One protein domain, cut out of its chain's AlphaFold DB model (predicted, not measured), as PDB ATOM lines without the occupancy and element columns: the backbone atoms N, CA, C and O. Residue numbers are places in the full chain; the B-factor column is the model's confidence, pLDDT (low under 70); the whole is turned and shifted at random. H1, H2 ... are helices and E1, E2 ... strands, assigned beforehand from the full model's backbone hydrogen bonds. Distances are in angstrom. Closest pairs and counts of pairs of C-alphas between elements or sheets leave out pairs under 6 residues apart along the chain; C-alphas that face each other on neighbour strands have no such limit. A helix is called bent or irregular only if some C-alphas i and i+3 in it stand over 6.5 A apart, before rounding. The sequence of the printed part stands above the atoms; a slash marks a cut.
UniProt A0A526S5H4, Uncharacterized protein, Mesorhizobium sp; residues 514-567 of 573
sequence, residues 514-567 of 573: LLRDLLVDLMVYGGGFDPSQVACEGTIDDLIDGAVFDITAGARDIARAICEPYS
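Overview. This is residues 514 to 567 of the 573 residues of an uncharacterized protein of Mesorhizobium sp (UniProt A0A526S5H4). Two helices, H1 and H2, run side by side in opposite ways, with the short strand E1 along the open side of the pair and a long loop, residues 527 to 545, folding back past H1. The printed part has 54 residues, with H1, E1 and H2 in that order along the chain; the class is mostly helix, helices holding 24 and strands 4 of the 28 residues in named elements. The whole is compact, with a radius of gyration of the C-alphas of 10.7 A and spans of 27 by 25 by 18 A.

Along the chain. Find C-alpha 515 at (136.442, 153.395, 114.073); from there H1, residues 515 to 526, runs 15.0 A. E1 is residues 546 to 549. H2, residues 555 to 566, runs 17.4 A to C-alpha 566 at (130.508, 145.847, 112.679); it is only just irregular, C-alphas 562 and 565 being 6.9 A apart.

Arrangement. H1 touches H2 at residues 555 to 559 alone, closest at the C-alphas of Gly 526 and Ala 555, 5.7 A. Their tilt is shallow, 10 degrees. H1 and E1 are near each other, closest C-alphas 8.2 A; E1 and H2 are only just apart, at 8.0 A. Every O i to N i+4 pair is within hydrogen-bond range in H1, and 6 of 8 in H2.

Size, cuts and confidence. The C-alphas of Gly 538 and Thr 552 are the two farthest apart, 29.8 A. The printed part has no cut; H1 to E1 is a long link, E1 to H2 a tight one. Look for pLDDT under 70 at residue 538 and residues 551 to 553.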
ATOM      1  N   LEU A 514     138.626 156.117 117.498       80.62
ATOM      2  CA  LEU A 514     137.307 155.778 116.952       80.62
ATOM      3  C   LEU A 514     137.417 155.080 115.590       80.62
ATOM      4  O   LEU A 514     138.153 155.527 114.710       80.62
ATOM      5  N   LEU A 515     136.605 154.046 115.374       84.75
ATOM      6  CA  LEU A 515     136.442 153.395 114.073       84.75
ATOM      7  C   LEU A 515     135.973 154.391 112.995       84.75
ATOM      8  O   LEU A 515     136.439 154.340 111.858       84.75
ATOM      9  N   ARG A 516     135.105 155.341 113.371       83.44
ATOM     10  CA  ARG A 516     134.638 156.445 112.516       83.44
ATOM     11  C   ARG A 516     135.794 157.266 111.945       83.44
ATOM     12  O   ARG A 516     135.842 157.472 110.735       83.44
ATOM     13  N   ASP A 517     136.735 157.680 112.795       85.12
ATOM     14  CA  ASP A 517     137.911 158.454 112.385       85.12
ATOM     15  C   ASP A 517     138.738 157.681 111.349       85.12
ATOM     16  O   ASP A 517     139.161 158.256 110.349       85.12
ATOM     17  N   LEU A 518     138.939 156.370 111.554       90.00
ATOM     18  CA  LEU A 518     139.675 155.538 110.603       90.00
ATOM     19  C   LEU A 518     138.964 155.467 109.250       90.00
ATOM     20  O   LEU A 518     139.620 155.571 108.217       90.00
ATOM     21  N   LEU A 519     137.644 155.271 109.237       90.94
ATOM     22  CA  LEU A 519     136.876 155.173 107.994       90.94
ATOM     23  C   LEU A 519     136.925 156.488 107.199       90.94
ATOM     24  O   LEU A 519     137.092 156.455 105.978       90.94
ATOM     25  N   VAL A 520     136.867 157.638 107.882       89.62
ATOM     26  CA  VAL A 520     137.035 158.961 107.259       89.62
ATOM     27  C   VAL A 520     138.469 159.156 106.752       89.62
ATOM     28  O   VAL A 520     138.658 159.441 105.568       89.62
ATOM     29  N   ASP A 521     139.484 158.929 107.592       90.88
ATOM     30  CA  ASP A 521     140.902 159.077 107.225       90.88
ATOM     31  C   ASP A 521     141.306 158.136 106.071       90.88
ATOM     32  O   ASP A 521     142.108 158.505 105.209       90.88
ATOM     33  N   LEU A 522     140.740 156.927 106.015       92.38
ATOM     34  CA  LEU A 522     140.963 155.956 104.942       92.38
ATOM     35  C   LEU A 522     140.345 156.414 103.619       92.38
ATOM     36  O   LEU A 522     140.982 156.268 102.576       92.38
ATOM     37  N   MET A 523     139.147 157.000 103.634       91.19
ATOM     38  CA  MET A 523     138.524 157.523 102.416       91.19
ATOM     39  C   MET A 523     139.224 158.799 101.927       91.19
ATOM     40  O   MET A 523     139.569 158.881 100.747       91.19
ATOM     41  N   VAL A 524     139.533 159.746 102.815       89.62
ATOM     42  CA  VAL A 524     140.211 161.002 102.448       89.62
ATOM     43  C   VAL A 524     141.672 160.756 102.044       89.62
ATOM     44  O   VAL A 524     142.051 161.025 100.907       89.62
ATOM     45  N   TYR A 525     142.503 160.184 102.922       89.44
ATOM     46  CA  TYR A 525     143.957 160.074 102.699       89.44
ATOM     47  C   TYR A 525     144.415 158.753 102.061       89.44
ATOM     48  O   TYR A 525     145.548 158.663 101.575       89.44
ATOM     49  N   GLY A 526     143.571 157.718 102.076       87.50
ATOM     50  CA  GLY A 526     143.802 156.458 101.361       87.50
ATOM     51  C   GLY A 526     143.095 156.398 100.004       87.50
ATOM     52  O   GLY A 526     143.670 155.892  99.043       87.50
ATOM     53  N   GLY A 527     141.867 156.919  99.918       88.00
ATOM     54  CA  GLY A 527     141.047 156.934  98.702       88.00
ATOM     55  C   GLY A 527     141.170 158.197  97.847       88.00
ATOM     56  O   GLY A 527     140.890 158.130  96.653       88.00
ATOM     57  N   GLY A 528     141.605 159.325  98.421       88.62
ATOM     58  CA  GLY A 528     141.698 160.608  97.719       88.62
ATOM     59  C   GLY A 528     140.354 161.322  97.528       88.62
ATOM     60  O   GLY A 528     140.245 162.153  96.629       88.62
ATOM     61  N   PHE A 529     139.337 160.987  98.330       87.94
ATOM     62  CA  PHE A 529     138.046 161.683  98.316       87.94
ATOM     63  C   PHE A 529     138.149 163.054  98.993       87.94
ATOM     64  O   PHE A 529     138.889 163.220  99.965       87.94
ATOM     65  N   ASP A 530     137.389 164.031  98.499       85.44
ATOM     66  CA  ASP A 530     137.255 165.316  99.187       85.44
ATOM     67  C   ASP A 530     136.499 165.109 100.518       85.44
ATOM     68  O   ASP A 530     135.529 164.345 100.535       85.44
ATOM     69  N   PRO A 531     136.883 165.762 101.633       81.88
ATOM     70  CA  PRO A 531     136.195 165.601 102.916       81.88
ATOM     71  C   PRO A 531     134.678 165.848 102.859       81.88
ATOM     72  O   PRO A 531     133.933 165.182 103.571       81.88
ATOM     73  N   SER A 532     134.195 166.734 101.980       81.94
ATOM     74  CA  SER A 532     132.756 166.989 101.786       81.94
ATOM     75  C   SER A 532     131.993 165.835 101.116       81.94
ATOM     76  O   SER A 532     130.765 165.801 101.162       81.94
ATOM     77  N   GLN A 533     132.701 164.874 100.515       83.19
ATOM     78  CA  GLN A 533     132.133 163.679  99.880       83.19
ATOM     79  C   GLN A 533     132.033 162.482 100.839       83.19
ATOM     80  O   GLN A 533     131.463 161.453 100.471       83.19
ATOM     81  N   VAL A 534     132.589 162.583 102.052       84.62
ATOM     82  CA  VAL A 534     132.678 161.479 103.016       84.62
ATOM     83  C   VAL A 534     131.770 161.760 104.213       84.62
ATOM     84  O   VAL A 534     132.046 162.637 105.024       84.62
ATOM     85  N   ALA A 535     130.697 160.980 104.350       80.88
ATOM     86  CA  ALA A 535     129.759 161.076 105.466       80.88
ATOM     87  C   ALA A 535     129.626 159.735 106.200       80.88
ATOM     88  O   ALA A 535     129.433 158.689 105.576       80.88
ATOM     89  N   CYS A 536     129.677 159.779 107.531       79.31
ATOM     90  CA  CYS A 536     129.306 158.667 108.405       79.31
ATOM     91  C   CYS A 536     127.970 159.010 109.070       79.31
ATOM     92  O   CYS A 536     127.941 159.818 110.001       79.31
ATOM     93  N   GLU A 537     126.893 158.419 108.556       77.06
ATOM     94  CA  GLU A 537     125.516 158.619 109.018       77.06
ATOM     95  C   GLU A 537     125.208 157.676 110.195       77.06
ATOM     96  O   GLU A 537     125.380 156.461 110.078       77.06
ATOM     97  N   GLY A 538     124.724 158.219 111.316       69.62
ATOM     98  CA  GLY A 538     124.463 157.461 112.546       69.62
ATOM     99  C   GLY A 538     125.681 157.298 113.469       69.62
ATOM    100  O   GLY A 538     126.778 157.791 113.195       69.62
ATOM    101  N   THR A 539     125.472 156.634 114.609       70.31
ATOM    102  CA  THR A 539     126.505 156.440 115.637       70.31
ATOM    103  C   THR A 539     127.475 155.328 115.240       70.31
ATOM    104  O   THR A 539     127.061 154.192 115.024       70.31
ATOM    105  N   ILE A 540     128.768 155.660 115.183       73.44
ATOM    106  CA  ILE A 540     129.883 154.712 115.065       73.44
ATOM    107  C   ILE A 540     130.886 155.092 116.160       73.44
ATOM    108  O   ILE A 540     131.776 155.915 115.939       73.44
ATOM    109  N   ASP A 541     130.680 154.565 117.365       73.38
ATOM    110  CA  ASP A 541     131.450 154.863 118.581       73.38
ATOM    111  C   ASP A 541     132.403 153.730 119.013       73.38
ATOM    112  O   ASP A 541     133.110 153.860 120.014       73.38
ATOM    113  N   ASP A 542     132.498 152.660 118.215       78.00
ATOM    114  CA  ASP A 542     133.491 151.592 118.361       78.00
ATOM    115  C   ASP A 542     134.926 152.131 118.482       78.00
ATOM    116  O   ASP A 542     135.381 152.960 117.686       78.00
ATOM    117  N   LEU A 543     135.671 151.592 119.450       78.69
ATOM    118  CA  LEU A 543     137.079 151.905 119.684       78.69
ATOM    119  C   LEU A 543     137.982 150.775 119.186       78.69
ATOM    120  O   LEU A 543     137.786 149.606 119.522       78.69
ATOM    121  N   ILE A 544     139.018 151.142 118.436       83.38
ATOM    122  CA  ILE A 544     140.028 150.231 117.888       83.38
ATOM    123  C   ILE A 544     141.435 150.678 118.299       83.38
ATOM    124  O   ILE A 544     141.698 151.872 118.425       83.38
ATOM    125  N   ASP A 545     142.355 149.724 118.478       86.44
ATOM    126  CA  ASP A 545     143.773 150.019 118.751       86.44
ATOM    127  C   ASP A 545     144.393 150.858 117.619       86.44
ATOM    128  O   ASP A 545     145.097 151.841 117.844       86.44
ATOM    129  N   GLY A 546     144.133 150.443 116.382       87.31
ATOM    130  CA  GLY A 546     144.759 150.947 115.171       87.31
ATOM    131  C   GLY A 546     144.628 149.927 114.045       87.31
ATOM    132  O   GLY A 546     143.963 148.900 114.194       87.31
ATOM    133  N   ALA A 547     145.256 150.207 112.908       88.12
ATOM    134  CA  ALA A 547     145.191 149.364 111.726       88.12
ATOM    135  C   ALA A 547     146.440 149.497 110.837       88.12
ATOM    136  O   ALA A 547     147.175 150.490 110.879       88.12
ATOM    137  N   VAL A 548     146.672 148.464 110.024       87.12
ATOM    138  CA  VAL A 548     147.791 148.356 109.082       87.12
ATOM    139  C   VAL A 548     147.243 147.922 107.725       87.12
ATOM    140  O   VAL A 548     146.489 146.953 107.647       87.12
ATOM    141  N   PHE A 549     147.641 148.618 106.663       82.75
ATOM    142  CA  PHE A 549     147.118 148.439 105.311       82.75
ATOM    143  C   PHE A 549     148.229 148.219 104.288       82.75
ATOM    144  O   PHE A 549     149.283 148.858 104.343       82.75
ATOM    145  N   ASP A 550     147.931 147.393 103.291       76.69
ATOM    146  CA  ASP A 550     148.608 147.411 102.000       76.69
ATOM    147  C   ASP A 550     147.672 148.105 100.990       76.69
ATOM    148  O   ASP A 550     146.571 147.627 100.721       76.69
ATOM    149  N   ILE A 551     148.094 149.259 100.457       65.25
ATOM    150  CA  ILE A 551     147.297 150.082  99.520       65.25
ATOM    151  C   ILE A 551     147.464 149.597  98.057       65.25
ATOM    152  O   ILE A 551     147.147 150.292  97.098       65.25
ATOM    153  N   THR A 552     147.922 148.357  97.848       69.56
ATOM    154  CA  THR A 552     147.676 147.637  96.582       69.56
ATOM    155  C   THR A 552     146.197 147.282  96.385       69.56
ATOM    156  O   THR A 552     145.772 147.100  95.244       69.56
ATOM    157  N   ALA A 553     145.399 147.238  97.459       69.19
ATOM    158  CA  ALA A 553     143.938 147.188  97.399       69.19
ATOM    159  C   ALA A 553     143.320 148.600  97.410       69.19
ATOM    160  O   ALA A 553     143.856 149.528  98.019       69.19
ATOM    161  N   GLY A 554     142.163 148.766  96.763       81.88
ATOM    162  CA  GLY A 554     141.440 150.038  96.751       81.88
ATOM    163  C   GLY A 554     140.869 150.385  98.129       81.88
ATOM    164  O   GLY A 554     140.288 149.530  98.796       81.88
ATOM    165  N   ALA A 555     140.963 151.653  98.543       85.94
ATOM    166  CA  ALA A 555     140.504 152.102  99.865       85.94
ATOM    167  C   ALA A 555     139.029 151.759 100.160       85.94
ATOM    168  O   ALA A 555     138.690 151.464 101.302       85.94
ATOM    169  N   ARG A 556     138.171 151.712  99.129       86.06
ATOM    170  CA  ARG A 556     136.764 151.277  99.228       86.06
ATOM    171  C   ARG A 556     136.611 149.808  99.637       86.06
ATOM    172  O   ARG A 556     135.717 149.487 100.416       86.06
ATOM    173  N   ASP A 557     137.464 148.926  99.122       87.56
ATOM    174  CA  ASP A 557     137.426 147.493  99.431       87.56
ATOM    175  C   ASP A 557     137.989 147.230 100.833       87.56
ATOM    176  O   ASP A 557     137.413 146.454 101.594       87.56
ATOM    177  N   ILE A 558     139.050 147.959 101.207       88.00
ATOM    178  CA  ILE A 558     139.599 147.972 102.571       88.00
ATOM    179  C   ILE A 558     138.524 148.454 103.562       88.00
ATOM    180  O   ILE A 558     138.252 147.767 104.543       88.00
ATOM    181  N   ALA A 559     137.855 149.579 103.285       88.94
ATOM    182  CA  ALA A 559     136.780 150.106 104.125       88.94
ATOM    183  C   ALA A 559     135.609 149.117 104.255       88.94
ATOM    184  O   ALA A 559     135.114 148.895 105.356       88.94
ATOM    185  N   ARG A 560     135.194 148.460 103.162       87.81
ATOM    186  CA  ARG A 560     134.132 147.442 103.200       87.81
ATOM    187  C   ARG A 560     134.507 146.250 104.087       87.81
ATOM    188  O   ARG A 560     133.675 145.825 104.883       87.81
ATOM    189  N   ALA A 561     135.741 145.754 103.988       88.19
ATOM    190  CA  ALA A 561     136.235 144.660 104.826       88.19
ATOM    191  C   ALA A 561     136.366 145.054 106.312       88.19
ATOM    192  O   ALA A 561     136.149 144.219 107.186       88.19
ATOM    193  N   ILE A 562     136.678 146.322 106.607       88.62
ATOM    194  CA  ILE A 562     136.659 146.870 107.974       88.62
ATOM    195  C   ILE A 562     135.226 146.952 108.515       88.62
ATOM    196  O   ILE A 562     135.006 146.654 109.682       88.62
ATOM    197  N   CYS A 563     134.253 147.349 107.691       89.00
ATOM    198  CA  CYS A 563     132.866 147.567 108.110       89.00
ATOM    199  C   CYS A 563     132.047 146.279 108.317       89.00
ATOM    200  O   CYS A 563     131.113 146.281 109.122       89.00
ATOM    201  N   GLU A 564     132.376 145.189 107.615       87.69
ATOM    202  CA  GLU A 564     131.609 143.932 107.634       87.69
ATOM    203  C   GLU A 564     131.419 143.325 109.048       87.69
ATOM    204  O   GLU A 564     130.273 143.031 109.394       87.69
ATOM    205  N   PRO A 565     132.446 143.212 109.923       87.75
ATOM    206  CA  PRO A 565     132.272 142.705 111.291       87.75
ATOM    207  C   PRO A 565     131.362 143.565 112.181       87.75
ATOM    208  O   PRO A 565     130.728 143.041 113.093       87.75
ATOM    209  N   TYR A 566     131.285 144.870 111.908       85.25
ATOM    210  CA  TYR A 566     130.508 145.847 112.679       85.25
ATOM    211  C   TYR A 566     129.089 146.052 112.119       85.25
ATOM    212  O   TYR A 566     128.332 146.873 112.624       85.25
ATOM    213  N   SER A 567     128.705 145.310 111.069       85.25
ATOM    214  CA  SER A 567     127.432 145.481 110.345       85.25
ATOM    215  C   SER A 567     127.217 146.886 109.750       85.25
ATOM    216  O   SER A 567     126.083 147.275 109.463       85.25
TER     217      SER A 567